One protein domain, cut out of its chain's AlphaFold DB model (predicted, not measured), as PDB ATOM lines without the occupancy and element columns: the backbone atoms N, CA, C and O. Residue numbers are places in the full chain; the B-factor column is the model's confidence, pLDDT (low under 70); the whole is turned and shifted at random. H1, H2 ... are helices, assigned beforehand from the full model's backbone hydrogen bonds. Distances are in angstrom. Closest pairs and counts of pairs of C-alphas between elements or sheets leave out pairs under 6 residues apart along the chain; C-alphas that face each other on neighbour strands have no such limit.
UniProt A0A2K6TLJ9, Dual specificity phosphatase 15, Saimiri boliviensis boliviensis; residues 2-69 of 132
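What this domain is: This is residues 2 to 69 of the 132 residues of the protein "Dual specificity phosphatase 15" of Saimiri boliviensis boliviensis (UniProt A0A2K6TLJ9). Four helices make a ring round the first residues of the printed part: residues 2 to 7 run through its middle, H2 and H3 follow each other along one side, and H4 lies across from them with H1 packed on it. The link of residues 52 to 57 spans the gap between H3 and H4, and the link of residues 19 to 25 leads from H1 to H2; among the helices, H1 touches H2 and H4, while H3 touches no helix. The printed part has 68 residues with four named helices, in the order H1, H2, H3, H4, and no named strand; the class is all helix. The whole is only just compact, close to loose, with a radius of gyration of the C-alphas of 13.0 A, and the C-alphas span 34 by 27 by 19 A.

Where its parts are: Start at C-alpha 2, at (256.514, 169.372, 136.792), and go along residues 2 to 7 to reach H1, residues 8 to 18, which begins at C-alpha 8 at (253.285, 161.552, 132.023) and is 15.7 A long from first to last C-alpha. After it look for H2, residues 26 to 37, 17.0 A long. Past Gly 38 comes H3, residues 39 to 51, the longest helix with 13 residues and 18.1 A. Last is H4, residues 58 to 65, 11.1 A long, which ends at C-alpha 65 at (255.922, 167.238, 119.385).

How they stand to each other: Begin with H1, which touches both H2 and H4. H1 and H4 have their closest C-alphas at Ala 14 and Leu 65, 5.2 A apart, and run the same way at a steep tilt of 62 degrees. H1 and H2 only just touch, with 3 pairs of C-alphas within 8 A; the closest are those of Trp 8 and Leu 32, 6.1 A apart. H2 touches H1 with residues 32 to 36 alone, and the two run opposite ways at a steep tilt of 61 degrees. H2 and H3 meet only through their link, and are near each other, with 6 pairs of C-alphas within 10 A. H3 is apart from H1 and from H4, and H2 is apart from H4. In H2 and H3 every O i to N i+4 pair is within hydrogen-bond range; in H1 it is 6 of 7 and in H4 3 of 4.

The domain as a whole: Look at Arg 50 and Cys 69 for the two C-alphas farthest apart, 37.6 A. The first and last printed C-alphas, those of Thr 2 and Cys 69, are 25.1 A apart. The printed part has no cut. The link from H2 to H3 is tight, and those from H1 to H2 and from H3 to H4 are short. The mean pLDDT of the printed part is 92.6; in the B-factor column you will find residues 68 to 69 under 70.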
ATOM      1  N   THR A   2     256.397 168.263 135.824       93.94
ATOM      2  CA  THR A   2     256.514 169.372 136.792       93.94
ATOM      3  C   THR A   2     256.611 170.730 136.109       93.94
ATOM      4  O   THR A   2     255.806 171.595 136.403       93.94
ATOM      5  N   VAL A   3     257.510 170.890 135.138       91.88
ATOM      6  CA  VAL A   3     257.731 172.177 134.450       91.88
ATOM      7  C   VAL A   3     256.725 172.483 133.336       91.88
ATOM      8  O   VAL A   3     256.586 173.627 132.944       91.88
ATOM      9  N   THR A   4     256.020 171.471 132.821       92.31
ATOM     10  CA  THR A   4     255.232 171.596 131.580       92.31
ATOM     11  C   THR A   4     253.731 171.460 131.757       92.31
ATOM     12  O   THR A   4     253.065 171.350 130.748       92.31
ATOM     13  N   GLY A   5     253.182 171.277 132.960       90.12
ATOM     14  CA  GLY A   5     251.732 171.033 133.108       90.12
ATOM     15  C   GLY A   5     251.252 169.631 132.705       90.12
ATOM     16  O   GLY A   5     250.430 169.050 133.403       90.12
ATOM     17  N   LEU A   6     251.803 169.076 131.622       93.81
ATOM     18  CA  LEU A   6     251.364 167.852 130.954       93.81
ATOM     19  C   LEU A   6     251.492 166.580 131.804       93.81
ATOM     20  O   LEU A   6     252.431 166.426 132.598       93.81
ATOM     21  N   GLY A   7     250.589 165.633 131.538       94.88
ATOM     22  CA  GLY A   7     250.607 164.287 132.104       94.88
ATOM     23  C   GLY A   7     251.783 163.445 131.602       94.88
ATOM     24  O   GLY A   7     252.407 163.738 130.581       94.88
ATOM     25  N   TRP A   8     252.106 162.371 132.326       96.12
ATOM     26  CA  TRP A   8     253.285 161.552 132.023       96.12
ATOM     27  C   TRP A   8     253.211 160.857 130.659       96.12
ATOM     28  O   TRP A   8     254.246 160.650 130.032       96.12
ATOM     29  N   ARG A   9     252.003 160.518 130.191       96.00
ATOM     30  CA  ARG A   9     251.776 159.853 128.899       96.00
ATOM     31  C   ARG A   9     252.131 160.773 127.740       96.00
ATOM     32  O   ARG A   9     252.932 160.388 126.896       96.00
ATOM     33  N   ASP A  10     251.625 162.004 127.765       95.56
ATOM     34  CA  ASP A  10     251.943 163.023 126.762       95.56
ATOM     35  C   ASP A  10     253.440 163.337 126.772       95.56
ATOM     36  O   ASP A  10     254.104 163.326 125.740       95.56
ATOM     37  N   VAL A  11     254.014 163.528 127.962       95.81
ATOM     38  CA  VAL A  11     255.453 163.779 128.103       95.81
ATOM     39  C   VAL A  11     256.273 162.619 127.533       95.81
ATOM     40  O   VAL A  11     257.254 162.859 126.832       95.81
ATOM     41  N   LEU A  12     255.882 161.367 127.789       96.12
ATOM     42  CA  LEU A  12     256.563 160.196 127.242       96.12
ATOM     43  C   LEU A  12     256.451 160.128 125.713       96.12
ATOM     44  O   LEU A  12     257.444 159.827 125.056       96.12
ATOM     45  N   GLU A  13     255.286 160.424 125.138       95.69
ATOM     46  CA  GLU A  13     255.107 160.459 123.681       95.69
ATOM     47  C   GLU A  13     255.945 161.567 123.025       95.69
ATOM     48  O   GLU A  13     256.638 161.311 122.039       95.69
ATOM     49  N   ALA A  14     255.992 162.763 123.615       95.12
ATOM     50  CA  ALA A  14     256.864 163.836 123.143       95.12
ATOM     51  C   ALA A  14     258.356 163.458 123.242       95.12
ATOM     52  O   ALA A  14     259.138 163.734 122.330       95.12
ATOM     53  N   ILE A  15     258.766 162.762 124.310       94.44
ATOM     54  CA  ILE A  15     260.132 162.228 124.429       94.44
ATOM     55  C   ILE A  15     260.403 161.202 123.325       94.44
ATOM     56  O   ILE A  15     261.458 161.266 122.695       94.44
ATOM     57  N   LYS A  16     259.470 160.286 123.039       95.19
ATOM     58  CA  LYS A  16     259.632 159.282 121.975       95.19
ATOM     59  C   LYS A  16     259.811 159.902 120.591       95.19
ATOM     60  O   LYS A  16     260.545 159.333 119.787       95.19
ATOM     61  N   ALA A  17     259.224 161.071 120.330       91.94
ATOM     62  CA  ALA A  17     259.425 161.798 119.074       91.94
ATOM     63  C   ALA A  17     260.898 162.185 118.827       91.94
ATOM     64  O   ALA A  17     261.323 162.281 117.680       91.94
ATOM     65  N   THR A  18     261.693 162.362 119.890       89.62
ATOM     66  CA  THR A  18     263.133 162.685 119.800       89.62
ATOM     67  C   THR A  18     264.044 161.518 120.188       89.62
ATOM     68  O   THR A  18     265.211 161.478 119.797       89.62
ATOM     69  N   ARG A  19     263.525 160.548 120.948       92.62
ATOM     70  CA  ARG A  19     264.227 159.346 121.403       92.62
ATOM     71  C   ARG A  19     263.292 158.131 121.307       92.62
ATOM     72  O   ARG A  19     262.715 157.734 122.320       92.62
ATOM     73  N   PRO A  20     263.171 157.488 120.131       93.12
ATOM     74  CA  PRO A  20     262.171 156.438 119.887       93.12
ATOM     75  C   PRO A  20     262.335 155.203 120.782       93.12
ATOM     76  O   PRO A  20     261.371 154.497 121.050       93.12
ATOM     77  N   ILE A  21     263.542 154.973 121.309       94.31
ATOM     78  CA  ILE A  21     263.844 153.880 122.246       94.31
ATOM     79  C   ILE A  21     263.340 154.126 123.681       94.31
ATOM     80  O   ILE A  21     263.567 153.298 124.562       94.31
ATOM     81  N   ALA A  22     262.720 155.276 123.970       95.56
ATOM     82  CA  ALA A  22     262.231 155.599 125.307       95.56
ATOM     83  C   ALA A  22     261.052 154.693 125.700       95.56
ATOM     84  O   ALA A  22     259.922 154.862 125.237       95.56
ATOM     85  N   ASN A  23     261.321 153.739 126.592       96.75
ATOM     86  CA  ASN A  23     260.338 152.773 127.061       96.75
ATOM     87  C   ASN A  23     260.534 152.467 128.560       96.75
ATOM     88  O   ASN A  23     261.231 151.510 128.897       96.75
ATOM     89  N   PRO A  24     259.971 153.277 129.476       97.38
ATOM     90  CA  PRO A  24     260.048 152.982 130.904       97.38
ATOM     91  C   PRO A  24     259.363 151.645 131.214       97.38
ATOM     92  O   PRO A  24     258.323 151.324 130.626       97.38
ATOM     93  N   ASN A  25     259.933 150.882 132.150       98.31
ATOM     94  CA  ASN A  25     259.344 149.629 132.623       98.31
ATOM     95  C   ASN A  25     257.998 149.880 133.352       98.31
ATOM     96  O   ASN A  25     257.710 151.022 133.728       98.31
ATOM     97  N   PRO A  26     257.156 148.848 133.553       97.94
ATOM     98  CA  PRO A  26     255.837 149.019 134.168       97.94
ATOM     99  C   PRO A  26     255.866 149.692 135.547       97.94
ATOM    100  O   PRO A  26     255.064 150.592 135.788       97.94
ATOM    101  N   GLY A  27     256.827 149.337 136.408       98.50
ATOM    102  CA  GLY A  27     256.980 149.954 137.729       98.50
ATOM    103  C   GLY A  27     257.267 151.456 137.648       98.50
ATOM    104  O   GLY A  27     256.631 152.251 138.332       98.50
ATOM    105  N   PHE A  28     258.142 151.883 136.734       98.25
ATOM    106  CA  PHE A  28     258.395 153.307 136.503       98.25
ATOM    107  C   PHE A  28     257.181 154.035 135.927       98.25
ATOM    108  O   PHE A  28     256.956 155.194 136.259       98.25
ATOM    109  N   ARG A  29     256.366 153.384 135.091       97.88
ATOM    110  CA  ARG A  29     255.113 153.988 134.606       97.88
ATOM    111  C   ARG A  29     254.118 154.209 135.744       97.88
ATOM    112  O   ARG A  29     253.489 155.259 135.777       97.88
ATOM    113  N   GLN A  30     254.014 153.263 136.679       97.44
ATOM    114  CA  GLN A  30     253.181 153.417 137.874       97.44
ATOM    115  C   GLN A  30     253.658 154.596 138.731       97.44
ATOM    116  O   GLN A  30     252.866 155.477 139.052       97.44
ATOM    117  N   GLN A  31     254.963 154.684 138.995       97.56
ATOM    118  CA  GLN A  31     255.546 155.813 139.731       97.56
ATOM    119  C   GLN A  31     255.305 157.159 139.031       97.56
ATOM    120  O   GLN A  31     255.063 158.169 139.690       97.56
ATOM    121  N   LEU A  32     255.350 157.198 137.694       97.38
ATOM    122  CA  LEU A  32     255.039 158.400 136.917       97.38
ATOM    123  C   LEU A  32     253.558 158.795 137.010       97.38
ATOM    124  O   LEU A  32     253.256 159.986 137.084       97.38
ATOM    125  N   GLU A  33     252.643 157.823 137.015       96.19
ATOM    126  CA  GLU A  33     251.211 158.055 137.231       96.19
ATOM    127  C   GLU A  33     250.981 158.654 138.630       96.19
ATOM    128  O   GLU A  33     250.456 159.761 138.741       96.19
ATOM    129  N   GLU A  34     251.484 158.010 139.687       96.31
ATOM    130  CA  GLU A  34     251.373 158.486 141.075       96.31
ATOM    131  C   GLU A  34     251.967 159.889 141.263       96.31
ATOM    132  O   GLU A  34     251.336 160.790 141.834       96.31
ATOM    133  N   PHE A  35     253.168 160.115 140.722       96.31
ATOM    134  CA  PHE A  35     253.815 161.422 140.753       96.31
ATOM    135  C   PHE A  35     252.967 162.491 140.052       96.31
ATOM    136  O   PHE A  35     252.879 163.626 140.529       96.31
ATOM    137  N   GLY A  36     252.330 162.140 138.932       92.88
ATOM    138  CA  GLY A  36     251.478 163.041 138.162       92.88
ATOM    139  C   GLY A  36     250.268 163.529 138.933       92.88
ATOM    140  O   GLY A  36     249.990 164.729 138.906       92.88
ATOM    141  N   TRP A  37     249.606 162.637 139.661       87.94
ATOM    142  CA  TRP A  37     248.390 162.958 140.401       87.94
ATOM    143  C   TRP A  37     248.638 163.789 141.661       87.94
ATOM    144  O   TRP A  37     247.848 164.693 141.944       87.94
ATOM    145  N   GLY A  38     249.717 163.517 142.399       84.06
ATOM    146  CA  GLY A  38     249.998 164.176 143.678       84.06
ATOM    147  C   GLY A  38     251.159 165.166 143.616       84.06
ATOM    148  O   GLY A  38     250.981 166.387 143.606       84.06
ATOM    149  N   SER A  39     252.374 164.622 143.608       91.50
ATOM    150  CA  SER A  39     253.609 165.363 143.890       91.50
ATOM    151  C   SER A  39     253.983 166.403 142.830       91.50
ATOM    152  O   SER A  39     254.642 167.391 143.160       91.50
ATOM    153  N   SER A  40     253.551 166.231 141.577       93.19
ATOM    154  CA  SER A  40     253.930 167.111 140.465       93.19
ATOM    155  C   SER A  40     253.513 168.573 140.674       93.19
ATOM    156  O   SER A  40     254.320 169.475 140.447       93.19
ATOM    157  N   ARG A  41     252.287 168.819 141.158       91.69
ATOM    158  CA  ARG A  41     251.764 170.174 141.411       91.69
ATOM    159  C   ARG A  41     252.457 170.838 142.594       91.69
ATOM    160  O   ARG A  41     252.830 172.003 142.508       91.69
ATOM    161  N   LYS A  42     252.678 170.084 143.677       93.81
ATOM    162  CA  LYS A  42     253.409 170.574 144.853       93.81
ATOM    163  C   LYS A  42     254.830 170.988 144.474       93.81
ATOM    164  O   LYS A  42     255.261 172.075 144.840       93.81
ATOM    165  N   LEU A  43     255.529 170.146 143.712       95.38
ATOM    166  CA  LEU A  43     256.894 170.435 143.287       95.38
ATOM    167  C   LEU A  43     256.952 171.616 142.309       95.38
ATOM    168  O   LEU A  43     257.878 172.410 142.396       95.38
ATOM    169  N   ARG A  44     255.963 171.768 141.418       93.56
ATOM    170  CA  ARG A  44     255.856 172.945 140.541       93.56
ATOM    171  C   ARG A  44     255.798 174.234 141.355       93.56
ATOM    172  O   ARG A  44     256.652 175.089 141.164       93.56
ATOM    173  N   ARG A  45     254.876 174.313 142.320       93.69
ATOM    174  CA  ARG A  45     254.748 175.485 143.194       93.69
ATOM    175  C   ARG A  45     256.046 175.780 143.945       93.69
ATOM    176  O   ARG A  45     256.479 176.919 144.001       93.69
ATOM    177  N   GLN A  46     256.717 174.750 144.461       95.69
ATOM    178  CA  GLN A  46     258.009 174.917 145.139       95.69
ATOM    179  C   GLN A  46     259.120 175.432 144.214       95.69
ATOM    180  O   GLN A  46     260.024 176.124 144.677       95.69
ATOM    181  N   LEU A  47     259.104 175.070 142.929       94.62
ATOM    182  CA  LEU A  47     260.052 175.615 141.957       94.62
ATOM    183  C   LEU A  47     259.742 177.087 141.669       94.62
ATOM    184  O   LEU A  47     260.665 177.894 141.672       94.62
ATOM    185  N   GLU A  48     258.467 177.436 141.501       93.62
ATOM    186  CA  GLU A  48     258.016 178.818 141.288       93.62
ATOM    187  C   GLU A  48     258.335 179.715 142.497       93.62
ATOM    188  O   GLU A  48     258.911 180.784 142.336       93.62
ATOM    189  N   GLU A  49     258.072 179.250 143.721       96.44
ATOM    190  CA  GLU A  49     258.405 179.964 144.965       96.44
ATOM    191  C   GLU A  49     259.915 180.235 145.098       96.44
ATOM    192  O   GLU A  49     260.324 181.257 145.645       96.44
ATOM    193  N   ARG A  50     260.762 179.313 144.623       96.94
ATOM    194  CA  ARG A  50     262.220 179.403 144.786       96.94
ATOM    195  C   ARG A  50     262.936 180.137 143.662       96.94
ATOM    196  O   ARG A  50     264.001 180.699 143.909       96.94
ATOM    197  N   PHE A  51     262.420 180.049 142.442       94.56
ATOM    198  CA  PHE A  51     263.120 180.492 141.233       94.56
ATOM    199  C   PHE A  51     262.291 181.446 140.366       94.56
ATOM    200  O   PHE A  51     262.818 181.957 139.381       94.56
ATOM    201  N   GLY A  52     261.036 181.711 140.733       94.44
ATOM    202  CA  GLY A  52     260.090 182.479 139.932       94.44
ATOM    203  C   GLY A  52     259.459 181.662 138.804       94.44
ATOM    204  O   GLY A  52     259.652 180.448 138.683       94.44
ATOM    205  N   GLU A  53     258.681 182.344 137.970       89.75
ATOM    206  CA  GLU A  53     258.049 181.743 136.797       89.75
ATOM    207  C   GLU A  53     259.084 181.352 135.734       89.75
ATOM    208  O   GLU A  53     260.126 181.991 135.564       89.75
ATOM    209  N   SER A  54     258.794 180.281 134.990       88.50
ATOM    210  CA  SER A  54     259.671 179.839 133.906       88.50
ATOM    211  C   SER A  54     259.634 180.843 132.746       88.50
ATOM    212  O   SER A  54     258.556 181.097 132.211       88.50
ATOM    213  N   PRO A  55     260.785 181.347 132.258       90.25
ATOM    214  CA  PRO A  55     260.830 182.195 131.065       90.25
ATOM    215  C   PRO A  55     260.632 181.397 129.763       90.25
ATOM    216  O   PRO A  55     260.681 181.961 128.669       90.25
ATOM    217  N   PHE A  56     260.471 180.072 129.851       91.38
ATOM    218  CA  PHE A  56     260.403 179.173 128.706       91.38
ATOM    219  C   PHE A  56     258.980 178.676 128.445       91.38
ATOM    220  O   PHE A  56     258.264 178.276 129.362       91.38
ATOM    221  N   ARG A  57     258.615 178.598 127.162       92.56
ATOM    222  CA  ARG A  57     257.327 178.078 126.669       92.56
ATOM    223  C   ARG A  57     257.353 176.557 126.494       92.56
ATOM    224  O   ARG A  57     257.131 176.018 125.410       92.56
ATOM    225  N   ASP A  58     257.734 175.878 127.569       94.25
ATOM    226  CA  ASP A  58     258.075 174.452 127.568       94.25
ATOM    227  C   ASP A  58     256.862 173.546 127.332       94.25
ATOM    228  O   ASP A  58     256.980 172.471 126.741       94.25
ATOM    229  N   GLU A  59     255.688 173.974 127.795       94.56
ATOM    230  CA  GLU A  59     254.435 173.253 127.592       94.56
ATOM    231  C   GLU A  59     254.035 173.251 126.110       94.56
ATOM    232  O   GLU A  59     253.732 172.192 125.556       94.56
ATOM    233  N   GLU A  60     254.078 174.407 125.444       93.69
ATOM    234  CA  GLU A  60     253.759 174.520 124.019       93.69
ATOM    235  C   GLU A  60     254.774 173.793 123.143       93.69
ATOM    236  O   GLU A  60     254.389 173.140 122.172       93.69
ATOM    237  N   GLU A  61     256.055 173.851 123.506       92.94
ATOM    238  CA  GLU A  61     257.102 173.130 122.792       92.94
ATOM    239  C   GLU A  61     256.872 171.612 122.834       92.94
ATOM    240  O   GLU A  61     256.933 170.948 121.799       92.94
ATOM    241  N   LEU A  62     256.533 171.054 124.003       93.81
ATOM    242  CA  LEU A  62     256.210 169.630 124.109       93.81
ATOM    243  C   LEU A  62     254.925 169.273 123.363       93.81
ATOM    244  O   LEU A  62     254.880 168.227 122.716       93.81
ATOM    245  N   ARG A  63     253.893 170.124 123.417       93.56
ATOM    246  CA  ARG A  63     252.645 169.899 122.672       93.56
ATOM    247  C   ARG A  63     252.868 169.858 121.163       93.56
ATOM    248  O   ARG A  63     252.237 169.042 120.502       93.56
ATOM    249  N   ALA A  64     253.781 170.668 120.629       92.75
ATOM    250  CA  ALA A  64     254.122 170.656 119.206       92.75
ATOM    251  C   ALA A  64     254.763 169.332 118.743       92.75
ATOM    252  O   ALA A  64     254.706 169.000 117.560       92.75
ATOM    253  N   LEU A  65     255.355 168.562 119.665       91.12
ATOM    254  CA  LEU A  65     255.922 167.238 119.385       91.12
ATOM    255  C   LEU A  65     254.884 166.113 119.453       91.12
ATOM    256  O   LEU A  65     255.128 165.017 118.938       91.12
ATOM    257  N   LEU A  66     253.735 166.357 120.092       89.44
ATOM    258  CA  LEU A  66     252.665 165.373 120.161       89.44
ATOM    259  C   LEU A  66     252.037 165.198 118.774       89.44
ATOM    260  O   LEU A  66     251.860 166.169 118.037       89.44
ATOM    261  N   PRO A  67     251.663 163.970 118.389       80.12
ATOM    262  CA  PRO A  67     250.943 163.751 117.147       80.12
ATOM    263  C   PRO A  67     249.576 164.458 117.189       80.12
ATOM    264  O   PRO A  67     248.616 163.934 117.750       80.12
ATOM    265  N   LEU A  68     249.470 165.626 116.548       63.16
ATOM    266  CA  LEU A  68     248.197 166.277 116.235       63.16
ATOM    267  C   LEU A  68     247.442 165.381 115.246       63.16
ATOM    268  O   LEU A  68     247.796 165.360 114.079       63.16
ATOM    269  N   CYS A  69     246.465 164.602 115.722       43.44
ATOM    270  CA  CYS A  69     245.575 163.730 114.941       43.44
ATOM    271  C   CYS A  69     246.261 162.842 113.864       43.44
ATOM    272  O   CYS A  69     246.734 163.286 112.822       43.44
TER     273      CYS A  69